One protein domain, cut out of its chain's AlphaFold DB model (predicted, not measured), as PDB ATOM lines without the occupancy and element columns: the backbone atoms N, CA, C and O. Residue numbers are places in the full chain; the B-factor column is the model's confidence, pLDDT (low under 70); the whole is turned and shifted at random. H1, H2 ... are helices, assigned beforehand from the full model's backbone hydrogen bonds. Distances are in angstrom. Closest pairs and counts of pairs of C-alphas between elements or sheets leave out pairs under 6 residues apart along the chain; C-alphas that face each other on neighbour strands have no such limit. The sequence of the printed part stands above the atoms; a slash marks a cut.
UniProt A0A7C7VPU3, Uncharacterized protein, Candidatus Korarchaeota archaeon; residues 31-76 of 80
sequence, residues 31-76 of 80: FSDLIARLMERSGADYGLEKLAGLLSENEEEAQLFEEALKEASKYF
ATOM      1  N   PHE A  31     -30.198  15.356  44.066       94.50
ATOM      2  CA  PHE A  31     -29.929  15.692  42.654       94.50
ATOM      3  C   PHE A  31     -28.424  15.757  42.365       94.50
ATOM      4  O   PHE A  31     -28.010  15.429  41.260       94.50
ATOM      5  N   SER A  32     -27.613  16.129  43.358       93.00
ATOM      6  CA  SER A  32     -26.155  16.102  43.252       93.00
ATOM      7  C   SER A  32     -25.635  14.676  43.057       93.00
ATOM      8  O   SER A  32     -24.815  14.463  42.169       93.00
ATOM      9  N   ASP A  33     -26.173  13.703  43.800       94.19
ATOM     10  CA  ASP A  33     -25.778  12.289  43.678       94.19
ATOM     11  C   ASP A  33     -26.183  11.706  42.322       94.19
ATOM     12  O   ASP A  33     -25.390  11.027  41.672       94.19
ATOM     13  N   LEU A  34     -27.394  12.029  41.849       95.19
ATOM     14  CA  LEU A  34     -27.842  11.656  40.507       95.19
ATOM     15  C   LEU A  34     -26.880  12.189  39.435       95.19
ATOM     16  O   LEU A  34     -26.477  11.434  38.554       95.19
ATOM     17  N   ILE A  35     -26.533  13.479  39.487       92.62
ATOM     18  CA  ILE A  35     -25.650  14.104  38.492       92.62
ATOM     19  C   ILE A  35     -24.263  13.456  38.534       92.62
ATOM     20  O   ILE A  35     -23.749  13.097  37.478       92.62
ATOM     21  N   ALA A  36     -23.696  13.227  39.722       91.00
ATOM     22  CA  ALA A  36     -22.418  12.530  39.874       91.00
ATOM     23  C   ALA A  36     -22.462  11.123  39.253       91.00
ATOM     24  O   ALA A  36     -21.634  10.790  38.408       91.00
ATOM     25  N   ARG A  37     -23.503  10.341  39.562       92.19
ATOM     26  CA  ARG A  37     -23.718   9.002  38.994       92.19
ATOM     27  C   ARG A  37     -23.868   9.019  37.471       92.19
ATOM     28  O   ARG A  37     -23.435   8.088  36.794       92.19
ATOM     29  N   LEU A  38     -24.527  10.034  36.913       88.25
ATOM     30  CA  LEU A  38     -24.650  10.185  35.461       88.25
ATOM     31  C   LEU A  38     -23.304  10.539  34.821       88.25
ATOM     32  O   LEU A  38     -22.990   9.975  33.778       88.25
ATOM     33  N   MET A  39     -22.500  11.395  35.461       83.94
ATOM     34  CA  MET A  39     -21.152  11.746  34.998       83.94
ATOM     35  C   MET A  39     -20.208  10.536  35.006       83.94
ATOM     36  O   MET A  39     -19.466  10.328  34.048       83.94
ATOM     37  N   GLU A  40     -20.286   9.697  36.040       80.94
ATOM     38  CA  GLU A  40     -19.556   8.426  36.110       80.94
ATOM     39  C   GLU A  40     -19.993   7.456  35.003       80.94
ATOM     40  O   GLU A  40     -19.160   6.782  34.401       80.94
ATOM     41  N   ARG A  41     -21.293   7.417  34.681       63.53
ATOM     42  CA  ARG A  41     -21.838   6.582  33.599       63.53
ATOM     43  C   ARG A  41     -21.492   7.071  32.201       63.53
ATOM     44  O   ARG A  41     -21.323   6.238  31.327       63.53
ATOM     45  N   SER A  42     -21.371   8.373  31.967       56.44
ATOM     46  CA  SER A  42     -20.795   8.881  30.713       56.44
ATOM     47  C   SER A  42     -19.297   8.585  30.613       56.44
ATOM     48  O   SER A  42     -18.751   8.518  29.523       56.44
ATOM     49  N   GLY A  43     -18.646   8.318  31.746       50.94
ATOM     50  CA  GLY A  43     -17.352   7.654  31.780       50.94
ATOM     51  C   GLY A  43     -17.422   6.158  31.460       50.94
ATOM     52  O   GLY A  43     -16.380   5.568  31.277       50.94
ATOM     53  N   ALA A  44     -18.585   5.506  31.359       48.88
ATOM     54  CA  ALA A  44     -18.673   4.083  31.002       48.88
ATOM     55  C   ALA A  44     -18.416   3.806  29.509       48.88
ATOM     56  O   ALA A  44     -18.204   2.646  29.158       48.88
ATOM     57  N   ASP A  45     -18.311   4.840  28.667       52.19
ATOM     58  CA  ASP A  45     -17.618   4.715  27.377       52.19
ATOM     59  C   ASP A  45     -16.118   4.388  27.591       52.19
ATOM     60  O   ASP A  45     -15.554   3.606  26.827       52.19
ATOM     61  N   TYR A  46     -15.519   4.771  28.737       50.38
ATOM     62  CA  TYR A  46     -14.227   4.218  29.179       50.38
ATOM     63  C   TYR A  46     -14.308   2.729  29.510       50.38
ATOM     64  O   TYR A  46     -13.274   2.094  29.615       50.38
ATOM     65  N   GLY A  47     -15.477   2.131  29.736       58.31
ATOM     66  CA  GLY A  47     -15.571   0.700  30.030       58.31
ATOM     67  C   GLY A  47     -15.068  -0.135  28.855       58.31
ATOM     68  O   GLY A  47     -14.231  -1.016  29.041       58.31
ATOM     69  N   LEU A  48     -15.530   0.198  27.647       63.69
ATOM     70  CA  LEU A  48     -15.068  -0.432  26.412       63.69
ATOM     71  C   LEU A  48     -13.673   0.047  26.014       63.69
ATOM     72  O   LEU A  48     -12.877  -0.780  25.594       63.69
ATOM     73  N   GLU A  49     -13.336   1.327  26.185       62.22
ATOM     74  CA  GLU A  49     -11.991   1.832  25.859       62.22
ATOM     75  C   GLU A  49     -10.913   1.289  26.809       62.22
ATOM     76  O   GLU A  49      -9.814   0.954  26.382       62.22
ATOM     77  N   LYS A  50     -11.222   1.137  28.100       64.25
ATOM     78  CA  LYS A  50     -10.335   0.539  29.106       64.25
ATOM     79  C   LYS A  50     -10.236  -0.967  28.932       64.25
ATOM     80  O   LYS A  50      -9.150  -1.508  29.103       64.25
ATOM     81  N   LEU A  51     -11.336  -1.638  28.582       66.69
ATOM     82  CA  LEU A  51     -11.298  -3.043  28.181       66.69
ATOM     83  C   LEU A  51     -10.440  -3.211  26.921       66.69
ATOM     84  O   LEU A  51      -9.564  -4.062  26.904       66.69
ATOM     85  N   ALA A  52     -10.619  -2.362  25.908       68.06
ATOM     86  CA  ALA A  52      -9.792  -2.361  24.705       68.06
ATOM     87  C   ALA A  52      -8.311  -2.103  25.028       68.06
ATOM     88  O   ALA A  52      -7.453  -2.799  24.498       68.06
ATOM     89  N   GLY A  53      -8.017  -1.170  25.938       72.06
ATOM     90  CA  GLY A  53      -6.667  -0.922  26.447       72.06
ATOM     91  C   GLY A  53      -6.058  -2.159  27.113       72.06
ATOM     92  O   GLY A  53      -4.991  -2.602  26.703       72.06
ATOM     93  N   LEU A  54      -6.766  -2.776  28.063       71.56
ATOM     94  CA  LEU A  54      -6.315  -3.990  28.759       71.56
ATOM     95  C   LEU A  54      -6.056  -5.159  27.796       71.56
ATOM     96  O   LEU A  54      -5.016  -5.802  27.879       71.56
ATOM     97  N   LEU A  55      -6.960  -5.393  26.838       75.88
ATOM     98  CA  LEU A  55      -6.791  -6.449  25.834       75.88
ATOM     99  C   LEU A  55      -5.657  -6.126  24.844       75.88
ATOM    100  O   LEU A  55      -5.017  -7.036  24.330       75.88
ATOM    101  N   SER A  56      -5.372  -4.847  24.577       73.50
ATOM    102  CA  SER A  56      -4.249  -4.453  23.712       73.50
ATOM    103  C   SER A  56      -2.875  -4.619  24.370       73.50
ATOM    104  O   SER A  56      -1.877  -4.770  23.669       73.50
ATOM    105  N   GLU A  57      -2.821  -4.608  25.703       79.94
ATOM    106  CA  GLU A  57      -1.588  -4.776  26.480       79.94
ATOM    107  C   GLU A  57      -1.278  -6.250  26.794       79.94
ATOM    108  O   GLU A  57      -0.127  -6.574  27.092       79.94
ATOM    109  N   ASN A  58      -2.272  -7.145  26.706       82.12
ATOM    110  CA  ASN A  58      -2.120  -8.572  26.997       82.12
ATOM    111  C   ASN A  58      -2.810  -9.464  25.946       82.12
ATOM    112  O   ASN A  58      -4.026  -9.661  25.953       82.12
ATOM    113  N   GLU A  59      -1.997 -10.058  25.070       80.81
ATOM    114  CA  GLU A  59      -2.445 -10.893  23.950       80.81
ATOM    115  C   GLU A  59      -3.160 -12.183  24.397       80.81
ATOM    116  O   GLU A  59      -4.100 -12.625  23.735       80.81
ATOM    117  N   GLU A  60      -2.784 -12.765  25.542       82.69
ATOM    118  CA  GLU A  60      -3.439 -13.971  26.071       82.69
ATOM    119  C   GLU A  60      -4.864 -13.668  26.563       82.69
ATOM    120  O   GLU A  60      -5.802 -14.424  26.298       82.69
ATOM    121  N   GLU A  61      -5.054 -12.527  27.231       77.88
ATOM    122  CA  GLU A  61      -6.376 -12.078  27.685       77.88
ATOM    123  C   GLU A  61      -7.283 -11.698  26.505       77.88
ATOM    124  O   GLU A  61      -8.481 -11.996  26.525       77.88
ATOM    125  N   ALA A  62      -6.712 -11.112  25.445       82.00
ATOM    126  CA  ALA A  62      -7.416 -10.840  24.193       82.00
ATOM    127  C   ALA A  62      -7.954 -12.117  23.536       82.00
ATOM    128  O   ALA A  62      -9.130 -12.169  23.166       82.00
ATOM    129  N   GLN A  63      -7.123 -13.158  23.439       83.38
ATOM    130  CA  GLN A  63      -7.518 -14.439  22.848       83.38
ATOM    131  C   GLN A  63      -8.614 -15.131  23.668       83.38
ATOM    132  O   GLN A  63      -9.617 -15.572  23.103       83.38
ATOM    133  N   LEU A  64      -8.482 -15.155  24.999       84.56
ATOM    134  CA  LEU A  64      -9.489 -15.744  25.885       84.56
ATOM    135  C   LEU A  64     -10.847 -15.034  25.762       84.56
ATOM    136  O   LEU A  64     -11.902 -15.675  25.745       84.56
ATOM    137  N   PHE A  65     -10.831 -13.706  25.657       83.38
ATOM    138  CA  PHE A  65     -12.043 -12.918  25.465       83.38
ATOM    139  C   PHE A  65     -12.696 -13.189  24.100       83.38
ATOM    140  O   PHE A  65     -13.918 -13.338  24.016       83.38
ATOM    141  N   GLU A  66     -11.902 -13.314  23.033       83.56
ATOM    142  CA  GLU A  66     -12.403 -13.649  21.698       83.56
ATOM    143  C   GLU A  66     -13.041 -15.049  21.654       83.56
ATOM    144  O   GLU A  66     -14.112 -15.232  21.067       83.56
ATOM    145  N   GLU A  67     -12.432 -16.035  22.314       85.94
ATOM    146  CA  GLU A  67     -12.993 -17.381  22.445       85.94
ATOM    147  C   GLU A  67     -14.305 -17.381  23.234       85.94
ATOM    148  O   GLU A  67     -15.285 -17.993  22.799       85.94
ATOM    149  N   ALA A  68     -14.369 -16.634  24.339       83.06
ATOM    150  CA  ALA A  68     -15.589 -16.480  25.125       83.06
ATOM    151  C   ALA A  68     -16.727 -15.841  24.307       83.06
ATOM    152  O   ALA A  68     -17.875 -16.285  24.391       83.06
ATOM    153  N   LEU A  69     -16.422 -14.843  23.466       82.25
ATOM    154  CA  LEU A  69     -17.395 -14.240  22.550       82.25
ATOM    155  C   LEU A  69     -17.849 -15.215  21.459       82.25
ATOM    156  O   LEU A  69     -19.047 -15.306  21.178       82.25
ATOM    157  N   LYS A  70     -16.919 -15.969  20.861       83.25
ATOM    158  CA  LYS A  70     -17.241 -17.015  19.880       83.25
ATOM    159  C   LYS A  70     -18.163 -18.061  20.491       83.25
ATOM    160  O   LYS A  70     -19.153 -18.423  19.861       83.25
ATOM    161  N   GLU A  71     -17.895 -18.500  21.715       83.69
ATOM    162  CA  GLU A  71     -18.735 -19.466  22.416       83.69
ATOM    163  C   GLU A  71     -20.116 -18.890  22.740       83.69
ATOM    164  O   GLU A  71     -21.132 -19.492  22.396       83.69
ATOM    165  N   ALA A  72     -20.182 -17.678  23.296       79.81
ATOM    166  CA  ALA A  72     -21.447 -17.011  23.595       79.81
ATOM    167  C   ALA A  72     -22.310 -16.801  22.337       79.81
ATOM    168  O   ALA A  72     -23.528 -16.987  22.383       79.81
ATOM    169  N   SER A  73     -21.693 -16.484  21.192       79.06
ATOM    170  CA  SER A  73     -22.398 -16.278  19.920       79.06
ATOM    171  C   SER A  73     -23.086 -17.540  19.384       79.06
ATOM    172  O   SER A  73     -24.086 -17.440  18.674       79.06
ATOM    173  N   LYS A  74     -22.617 -18.736  19.771       80.75
ATOM    174  CA  LYS A  74     -23.270 -20.011  19.420       80.75
ATOM    175  C   LYS A  74     -24.628 -20.164  20.101       80.75
ATOM    176  O   LYS A  74     -25.522 -20.803  19.549       80.75
ATOM    177  N   TYR A  75     -24.782 -19.574  21.284       78.31
ATOM    178  CA  TYR A  75     -26.003 -19.645  22.087       78.31
ATOM    179  C   TYR A  75     -26.894 -18.413  21.910       78.31
ATOM    180  O   TYR A  75     -28.115 -18.510  22.032       78.31
ATOM    181  N   PHE A  76     -26.306 -17.264  21.581       62.19
ATOM    182  CA  PHE A  76     -27.024 -16.020  21.332       62.19
ATOM    183  C   PHE A  76     -27.260 -15.820  19.832       62.19
ATOM    184  O   PHE A  76     -26.510 -15.141  19.132       62.19
TER     185      PHE A  76
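Overview. This is residues 31 to 76 of the 80 residues of an uncharacterized protein of Candidatus Korarchaeota archaeon (UniProt A0A7C7VPU3). The longest helix, H3, is one arm of an open V, and H2 followed by H1 makes the other, longer arm, with the point of the V where the end of H2 meets the start of H3. The two arms meet at that corner alone, and the ends of the V, residues 31 to 50 and residues 66 to 76, stick out free. The printed part has 46 residues, with three named helices in the order H1, H2, H3 along the chain and no named strand; the class is all helix. The whole is extended, with a radius of gyration of the C-alphas of 15.3 A, and only just flat, with spans of 42 by 28 by 10 A.

Along the chain. H3 is residues 59 to 75, 17 residues and 25.2 A from first to last C-alpha; it begins at C-alpha 59 at (-2.445, -10.893, 23.950) and ends at C-alpha 75 at (-26.003, -19.645, 22.087). H2 is residues 45 to 57, 13 residues and 18.7 A long. H1 is residues 31 to 42, 12 residues and 16.5 A long, and begins at C-alpha 31 at (-29.929, 15.692, 42.654).

Arrangement. H3 and H2 only just touch, with 3 pairs of C-alphas within 8 A, and they touch only at the corner by their link. H2 does so with residues 55 to 56 alone and H3 with residues 61 to 62 alone; the closest C-alphas, those of Leu 55 and Ala 62, are 4.7 A apart. The two helices run opposite ways at a steep tilt of 57 degrees, and their centres are 15.3 A apart. H2 and H1 meet only through their link. H1 and H3 are apart, with no C-alpha of the one within 8 A of the other. Each O i to N i+4 pair is within hydrogen-bond range in H1 and H2, and 12 of 13 such pairs are in H3.

Size, cuts and confidence. The two C-alphas farthest apart are those of Ser 32 and Lys 74, at 43.4 A, and the first and last printed C-alphas, of Phe 31 and Phe 76, are 38.3 A apart. The printed part has no cut. The link from H1 to H2, of 2 residues, and the link from H2 to H3, of 1 residue, are both tight. Besides the ends of the V, residues 56 to 61, of which 59 to 61 belong to H3, stand free. The mean pLDDT of the printed part is 76.6; it is under 70 at residues 41 to 52 and at residue 76, and the mean over H2 is 66.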